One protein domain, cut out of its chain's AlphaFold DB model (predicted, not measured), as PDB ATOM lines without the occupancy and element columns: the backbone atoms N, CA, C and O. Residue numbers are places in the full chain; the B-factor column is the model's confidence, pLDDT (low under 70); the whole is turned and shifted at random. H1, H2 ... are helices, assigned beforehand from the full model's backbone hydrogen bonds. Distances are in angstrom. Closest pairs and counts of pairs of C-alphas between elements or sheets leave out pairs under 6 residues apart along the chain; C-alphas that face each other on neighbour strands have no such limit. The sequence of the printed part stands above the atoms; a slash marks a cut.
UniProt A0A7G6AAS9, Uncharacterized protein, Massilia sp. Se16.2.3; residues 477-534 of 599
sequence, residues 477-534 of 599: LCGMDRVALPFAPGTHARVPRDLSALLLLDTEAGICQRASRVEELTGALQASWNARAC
ATOM      1  N   LEU A 477      45.521 -15.584 -40.711       91.94
ATOM      2  CA  LEU A 477      45.767 -15.369 -39.279       91.94
ATOM      3  C   LEU A 477      47.260 -15.312 -38.921       91.94
ATOM      4  O   LEU A 477      47.638 -14.526 -38.055       91.94
ATOM      5  N   CYS A 478      48.102 -16.100 -39.595       91.62
ATOM      6  CA  CYS A 478      49.560 -16.085 -39.424       91.62
ATOM      7  C   CYS A 478      50.254 -14.951 -40.200       91.62
ATOM      8  O   CYS A 478      51.445 -14.696 -40.018       91.62
ATOM      9  N   GLY A 479      49.537 -14.284 -41.106       87.88
ATOM     10  CA  GLY A 479      50.055 -13.190 -41.917       87.88
ATOM     11  C   GLY A 479      49.973 -11.835 -41.213       87.88
ATOM     12  O   GLY A 479      49.070 -11.578 -40.419       87.88
ATOM     13  N   MET A 480      50.888 -10.929 -41.574       85.69
ATOM     14  CA  MET A 480      50.864  -9.507 -41.183       85.69
ATOM     15  C   MET A 480      50.765  -9.257 -39.669       85.69
ATOM     16  O   MET A 480      50.120  -8.297 -39.256       85.69
ATOM     17  N   ASP A 481      51.386 -10.124 -38.860       88.38
ATOM     18  CA  ASP A 481      51.448  -9.992 -37.399       88.38
ATOM     19  C   ASP A 481      50.055  -9.724 -36.765       88.38
ATOM     20  O   ASP A 481      49.890  -8.874 -35.895       88.38
ATOM     21  N   ARG A 482      49.011 -10.431 -37.235       86.69
ATOM     22  CA  ARG A 482      47.607 -10.176 -36.848       86.69
ATOM     23  C   ARG A 482      47.201 -10.722 -35.481       86.69
ATOM     24  O   ARG A 482      46.365 -10.115 -34.817       86.69
ATOM     25  N   VAL A 483      47.723 -11.882 -35.082       89.88
ATOM     26  CA  VAL A 483      47.339 -12.559 -33.831       89.88
ATOM     27  C   VAL A 483      48.497 -12.488 -32.846       89.88
ATOM     28  O   VAL A 483      49.518 -13.139 -33.049       89.88
ATOM     29  N   ALA A 484      48.347 -11.708 -31.777       90.06
ATOM     30  CA  ALA A 484      49.351 -11.604 -30.719       90.06
ATOM     31  C   ALA A 484      49.339 -12.843 -29.809       90.06
ATOM     32  O   ALA A 484      48.273 -13.331 -29.424       90.06
ATOM     33  N   LEU A 485      50.523 -13.331 -29.431       88.12
ATOM     34  CA  LEU A 485      50.662 -14.487 -28.547       88.12
ATOM     35  C   LEU A 485      50.724 -14.029 -27.078       88.12
ATOM     36  O   LEU A 485      51.669 -13.345 -26.681       88.12
ATOM     37  N   PRO A 486      49.757 -14.417 -26.224       82.19
ATOM     38  CA  PRO A 486      49.665 -13.930 -24.846       82.19
ATOM     39  C   PRO A 486      50.781 -14.467 -23.939       82.19
ATOM     40  O   PRO A 486      51.049 -13.906 -22.880       82.19
ATOM     41  N   PHE A 487      51.435 -15.553 -24.348       78.31
ATOM     42  CA  PHE A 487      52.520 -16.202 -23.616       78.31
ATOM     43  C   PHE A 487      53.917 -15.671 -23.983       78.31
ATOM     44  O   PHE A 487      54.892 -16.065 -23.349       78.31
ATOM     45  N   ALA A 488      54.032 -14.766 -24.964       76.69
ATOM     46  CA  ALA A 488      55.294 -14.141 -25.361       76.69
ATOM     47  C   ALA A 488      55.057 -12.688 -25.845       76.69
ATOM     48  O   ALA A 488      54.697 -12.466 -27.005       76.69
ATOM     49  N   PRO A 489      55.249 -11.677 -24.972       79.25
ATOM     50  CA  PRO A 489      54.969 -10.276 -25.290       79.25
ATOM     51  C   PRO A 489      55.723  -9.787 -26.533       79.25
ATOM     52  O   PRO A 489      56.927 -10.001 -26.658       79.25
ATOM     53  N   GLY A 490      55.022  -9.109 -27.446       81.38
ATOM     54  CA  GLY A 490      55.596  -8.583 -28.693       81.38
ATOM     55  C   GLY A 490      55.755  -9.612 -29.820       81.38
ATOM     56  O   GLY A 490      56.220  -9.255 -30.901       81.38
ATOM     57  N   THR A 491      55.354 -10.867 -29.597       89.56
ATOM     58  CA  THR A 491      55.360 -11.910 -30.629       89.56
ATOM     59  C   THR A 491      53.954 -12.176 -31.163       89.56
ATOM     60  O   THR A 491      52.956 -12.029 -30.453       89.56
ATOM     61  N   HIS A 492      53.887 -12.560 -32.435       92.25
ATOM     62  CA  HIS A 492      52.647 -12.853 -33.146       92.25
ATOM     63  C   HIS A 492      52.714 -14.264 -33.725       92.25
ATOM     64  O   HIS A 492      53.807 -14.768 -33.992       92.25
ATOM     65  N   ALA A 493      51.557 -14.891 -33.929       90.00
ATOM     66  CA  ALA A 493      51.471 -16.178 -34.600       90.00
ATOM     67  C   ALA A 493      51.976 -16.031 -36.039       90.00
ATOM     68  O   ALA A 493      51.441 -15.227 -36.801       90.00
ATOM     69  N   ARG A 494      53.002 -16.801 -36.407       90.88
ATOM     70  CA  ARG A 494      53.583 -16.798 -37.762       90.88
ATOM     71  C   ARG A 494      53.510 -18.157 -38.433       90.88
ATOM     72  O   ARG A 494      53.597 -18.234 -39.656       90.88
ATOM     73  N   VAL A 495      53.324 -19.214 -37.649       91.56
ATOM     74  CA  VAL A 495      53.105 -20.573 -38.148       91.56
ATOM     75  C   VAL A 495      51.830 -21.173 -37.543       91.56
ATOM     76  O   VAL A 495      51.453 -20.800 -36.430       91.56
ATOM     77  N   PRO A 496      51.166 -22.128 -38.226       91.31
ATOM     78  CA  PRO A 496      49.949 -22.777 -37.722       91.31
ATOM     79  C   PRO A 496      50.096 -23.368 -36.316       91.31
ATOM     80  O   PRO A 496      49.179 -23.286 -35.502       91.31
ATOM     81  N   ARG A 497      51.286 -23.878 -35.981       89.88
ATOM     82  CA  ARG A 497      51.600 -24.406 -34.648       89.88
ATOM     83  C   ARG A 497      51.433 -23.374 -33.526       89.88
ATOM     84  O   ARG A 497      51.028 -23.750 -32.428       89.88
ATOM     85  N   ASP A 498      51.698 -22.096 -33.791       88.94
ATOM     86  CA  ASP A 498      51.500 -21.025 -32.807       88.94
ATOM     87  C   ASP A 498      50.007 -20.848 -32.500       88.94
ATOM     88  O   ASP A 498      49.615 -20.668 -31.345       88.94
ATOM     89  N   LEU A 499      49.162 -20.959 -33.533       90.00
ATOM     90  CA  LEU A 499      47.707 -20.930 -33.396       90.00
ATOM     91  C   LEU A 499      47.189 -22.189 -32.702       90.00
ATOM     92  O   LEU A 499      46.312 -22.079 -31.852       90.00
ATOM     93  N   SER A 500      47.759 -23.364 -32.990       89.81
ATOM     94  CA  SER A 500      47.403 -24.599 -32.282       89.81
ATOM     95  C   SER A 500      47.734 -24.515 -30.790       89.81
ATOM     96  O   SER A 500      46.923 -24.891 -29.948       89.81
ATOM     97  N   ALA A 501      48.895 -23.951 -30.442       86.44
ATOM     98  CA  ALA A 501      49.292 -23.728 -29.052       86.44
ATOM     99  C   ALA A 501      48.380 -22.720 -28.332       86.44
ATOM    100  O   ALA A 501      48.116 -22.866 -27.140       86.44
ATOM    101  N   LEU A 502      47.886 -21.710 -29.054       88.12
ATOM    102  CA  LEU A 502      46.958 -20.713 -28.528       88.12
ATOM    103  C   LEU A 502      45.538 -21.266 -28.335       88.12
ATOM    104  O   LEU A 502      44.920 -21.015 -27.303       88.12
ATOM    105  N   LEU A 503      45.017 -21.983 -29.334       89.31
ATOM    106  CA  LEU A 503      43.641 -22.487 -29.369       89.31
ATOM    107  C   LEU A 503      43.470 -23.824 -28.645       89.31
ATOM    108  O   LEU A 503      42.337 -24.212 -28.377       89.31
ATOM    109  N   LEU A 504      44.577 -24.506 -28.323       88.44
ATOM    110  CA  LEU A 504      44.599 -25.851 -27.736       88.44
ATOM    111  C   LEU A 504      43.900 -26.899 -28.616       88.44
ATOM    112  O   LEU A 504      43.404 -27.904 -28.118       88.44
ATOM    113  N   LEU A 505      43.873 -26.642 -29.921       89.06
ATOM    114  CA  LEU A 505      43.281 -27.482 -30.954       89.06
ATOM    115  C   LEU A 505      44.322 -27.680 -32.050       89.06
ATOM    116  O   LEU A 505      45.028 -26.730 -32.395       89.06
ATOM    117  N   ASP A 506      44.407 -28.881 -32.616       87.25
ATOM    118  CA  ASP A 506      45.258 -29.110 -33.782       87.25
ATOM    119  C   ASP A 506      44.640 -28.429 -35.009       87.25
ATOM    120  O   ASP A 506      43.641 -28.875 -35.578       87.25
ATOM    121  N   THR A 507      45.239 -27.313 -35.422       88.62
ATOM    122  CA  THR A 507      44.751 -26.554 -36.573       88.62
ATOM    123  C   THR A 507      45.141 -27.179 -37.911       88.62
ATOM    124  O   THR A 507      44.666 -26.711 -38.942       88.62
ATOM    125  N   GLU A 508      45.986 -28.214 -37.923       89.25
ATOM    126  CA  GLU A 508      46.468 -28.915 -39.122       89.25
ATOM    127  C   GLU A 508      45.926 -30.354 -39.238       89.25
ATOM    128  O   GLU A 508      46.254 -31.058 -40.197       89.25
ATOM    129  N   ALA A 509      45.015 -30.758 -38.344       87.75
ATOM    130  CA  ALA A 509      44.396 -32.085 -38.312       87.75
ATOM    131  C   ALA A 509      43.877 -32.544 -39.690       87.75
ATOM    132  O   ALA A 509      43.105 -31.847 -40.350       87.75
ATOM    133  N   GLY A 510      44.306 -33.717 -40.159       85.75
ATOM    134  CA  GLY A 510      43.955 -34.237 -41.489       85.75
ATOM    135  C   GLY A 510      42.448 -34.451 -41.684       85.75
ATOM    136  O   GLY A 510      41.720 -34.710 -40.732       85.75
ATOM    137  N   ILE A 511      41.959 -34.407 -42.930       84.69
ATOM    138  CA  ILE A 511      40.509 -34.446 -43.208       84.69
ATOM    139  C   ILE A 511      39.811 -35.744 -42.766       84.69
ATOM    140  O   ILE A 511      38.618 -35.749 -42.461       84.69
ATOM    141  N   CYS A 512      40.569 -36.839 -42.702       84.31
ATOM    142  CA  CYS A 512      40.100 -38.145 -42.244       84.31
ATOM    143  C   CYS A 512      40.237 -38.338 -40.725       84.31
ATOM    144  O   CYS A 512      39.790 -39.362 -40.211       84.31
ATOM    145  N   GLN A 513      40.849 -37.391 -40.004       86.88
ATOM    146  CA  GLN A 513      40.939 -37.442 -38.547       86.88
ATOM    147  C   GLN A 513      39.585 -37.046 -37.957       86.88
ATOM    148  O   GLN A 513      39.021 -35.999 -38.279       86.88
ATOM    149  N   ARG A 514      39.025 -37.928 -37.131       85.75
ATOM    150  CA  ARG A 514      37.711 -37.754 -36.512       85.75
ATOM    151  C   ARG A 514      37.873 -37.875 -35.007       85.75
ATOM    152  O   ARG A 514      38.419 -38.866 -34.537       85.75
ATOM    153  N   ALA A 515      37.354 -36.894 -34.290       88.25
ATOM    154  CA  ALA A 515      37.238 -36.906 -32.844       88.25
ATOM    155  C   ALA A 515      35.847 -36.398 -32.466       88.25
ATOM    156  O   ALA A 515      35.270 -35.530 -33.135       88.25
ATOM    157  N   SER A 516      35.271 -36.965 -31.414       91.50
ATOM    158  CA  SER A 516      34.059 -36.414 -30.826       91.50
ATOM    159  C   SER A 516      34.365 -35.071 -30.154       91.50
ATOM    160  O   SER A 516      35.488 -34.792 -29.735       91.50
ATOM    161  N   ARG A 517      33.341 -34.225 -29.987       88.25
ATOM    162  CA  ARG A 517      33.501 -32.936 -29.288       88.25
ATOM    163  C   ARG A 517      33.996 -33.101 -27.846       88.25
ATOM    164  O   ARG A 517      34.657 -32.207 -27.332       88.25
ATOM    165  N   VAL A 518      33.652 -34.216 -27.197       91.56
ATOM    166  CA  VAL A 518      34.081 -34.514 -25.824       91.56
ATOM    167  C   VAL A 518      35.559 -34.895 -25.802       91.56
ATOM    168  O   VAL A 518      36.291 -34.366 -24.974       91.56
ATOM    169  N   GLU A 519      36.013 -35.731 -26.739       88.69
ATOM    170  CA  GLU A 519      37.428 -36.108 -26.864       88.69
ATOM    171  C   GLU A 519      38.317 -34.898 -27.172       88.69
ATOM    172  O   GLU A 519      39.338 -34.723 -26.510       88.69
ATOM    173  N   GLU A 520      37.900 -34.018 -28.088       89.31
ATOM    174  CA  GLU A 520      38.604 -32.756 -28.375       89.31
ATOM    175  C   GLU A 520      38.692 -31.857 -27.139       89.31
ATOM    176  O   GLU A 520      39.753 -31.321 -26.819       89.31
ATOM    177  N   LEU A 521      37.595 -31.728 -26.382       89.44
ATOM    178  CA  LEU A 521      37.586 -30.940 -25.151       89.44
ATOM    179  C   LEU A 521      38.528 -31.534 -24.097       89.44
ATOM    180  O   LEU A 521      39.279 -30.802 -23.450       89.44
ATOM    181  N   THR A 522      38.499 -32.855 -23.911       89.75
ATOM    182  CA  THR A 522      39.402 -33.543 -22.986       89.75
ATOM    183  C   THR A 522      40.861 -33.383 -23.418       89.75
ATOM    184  O   THR A 522      41.702 -33.073 -22.573       89.75
ATOM    185  N   GLY A 523      41.159 -33.501 -24.715       87.06
ATOM    186  CA  GLY A 523      42.494 -33.285 -25.277       87.06
ATOM    187  C   GLY A 523      42.999 -31.855 -25.074       87.06
ATOM    188  O   GLY A 523      44.108 -31.658 -24.575       87.06
ATOM    189  N   ALA A 524      42.164 -30.849 -25.349       88.19
ATOM    190  CA  ALA A 524      42.488 -29.440 -25.122       88.19
ATOM    191  C   ALA A 524      42.760 -29.143 -23.635       88.19
ATOM    192  O   ALA A 524      43.722 -28.447 -23.291       88.19
ATOM    193  N   LEU A 525      41.954 -29.711 -22.727       86.75
ATOM    194  CA  LEU A 525      42.156 -29.588 -21.281       86.75
ATOM    195  C   LEU A 525      43.478 -30.223 -20.841       86.75
ATOM    196  O   LEU A 525      44.237 -29.586 -20.105       86.75
ATOM    197  N   GLN A 526      43.789 -31.426 -21.326       85.62
ATOM    198  CA  GLN A 526      45.058 -32.104 -21.053       85.62
ATOM    199  C   GLN A 526      46.255 -31.308 -21.589       85.62
ATOM    200  O   GLN A 526      47.225 -31.106 -20.860       85.62
ATOM    201  N   ALA A 527      46.178 -30.775 -22.812       82.88
ATOM    202  CA  ALA A 527      47.216 -29.924 -23.390       82.88
ATOM    203  C   ALA A 527      47.433 -28.642 -22.566       82.88
ATOM    204  O   ALA A 527      48.573 -28.281 -22.264       82.88
ATOM    205  N   SER A 528      46.350 -27.996 -22.120       82.06
ATOM    206  CA  SER A 528      46.416 -26.811 -21.257       82.06
ATOM    207  C   SER A 528      47.048 -27.113 -19.896       82.06
ATOM    208  O   SER A 528      47.838 -26.318 -19.378       82.06
ATOM    209  N   TRP A 529      46.730 -28.278 -19.324       81.38
ATOM    210  CA  TRP A 529      47.278 -28.733 -18.055       81.38
ATOM    211  C   TRP A 529      48.764 -29.034 -18.193       81.38
ATOM    212  O   TRP A 529      49.553 -28.551 -17.389       81.38
ATOM    213  N   ASN A 530      49.159 -29.745 -19.248       77.81
ATOM    214  CA  ASN A 530      50.551 -30.091 -19.523       77.81
ATOM    215  C   ASN A 530      51.404 -28.847 -19.802       77.81
ATOM    216  O   ASN A 530      52.508 -28.737 -19.269       77.81
ATOM    217  N   ALA A 531      50.877 -27.869 -20.544       69.75
ATOM    218  CA  ALA A 531      51.541 -26.586 -20.764       69.75
ATOM    219  C   ALA A 531      51.727 -25.802 -19.449       69.75
ATOM    220  O   ALA A 531      52.806 -25.268 -19.190       69.75
ATOM    221  N   ARG A 532      50.716 -25.789 -18.565       62.88
ATOM    222  CA  ARG A 532      50.813 -25.172 -17.226       62.88
ATOM    223  C   ARG A 532      51.709 -25.954 -16.263       62.88
ATOM    224  O   ARG A 532      52.355 -25.344 -15.418       62.88
ATOM    225  N   ALA A 533      51.751 -27.278 -16.370       60.50
ATOM    226  CA  ALA A 533      52.599 -28.145 -15.559       60.50
ATOM    227  C   ALA A 533      54.076 -28.018 -15.960       60.50
ATOM    228  O   ALA A 533      54.925 -27.938 -15.079       60.50
ATOM    229  N   CYS A 534      54.377 -27.891 -17.257       56.97
ATOM    230  CA  CYS A 534      55.730 -27.597 -17.744       56.97
ATOM    231  C   CYS A 534      56.174 -26.163 -17.407       56.97
ATOM    232  O   CYS A 534      57.342 -25.940 -17.111       56.97
TER     233      CYS A 534
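This is residues 477 to 534 of the 599 residues of an uncharacterized protein of Massilia sp. Se16.2.3 (UniProt A0A7G6AAS9). A flat, open arrangement of two helices and long loops: a wide unnamed loop, residues 477 to 495, makes one end, the short helix H1 sits between it and the rest, and at the other end a long link swings out and leads into the longer helix H2, which folds back toward H1. Residues 509 to 514 of that link stick out. The printed part has 58 residues with two named helices, H1 then H2, and no named strand; the class is all helix, though under half of the residues, 26 of 58, are in named elements. The whole is only just loose, close to compact, with a radius of gyration of the C-alphas of 12.8 A and spans of 34 by 30 by 14 A.

The printed part begins at Leu 477, C-alpha (45.767, -15.369, -39.279), and residues 477 to 495 hold no named element. H1 is residues 496 to 503, beginning at C-alpha 496 (49.949, -22.777, -37.722). Residues 504 to 516 follow, again with no named element. H2 is residues 517 to 534, 25.6 A from first to last C-alpha, ending at C-alpha 534 (55.730, -27.597, -17.744).

H1 and H2 are near each other, with their closest C-alphas 8.2 A apart. A long link of 13 residues joins them. Every O i to N i+4 pair in H1 and H2 is within hydrogen-bond range.

The C-alphas of Gly 490 and Cys 512, the two farthest apart, are 36.0 A apart. The printed part has no cut. Residues 509 to 514 stand free. The mean pLDDT of the printed part is 85.6; residues 531 to 534, in H2, are under 70.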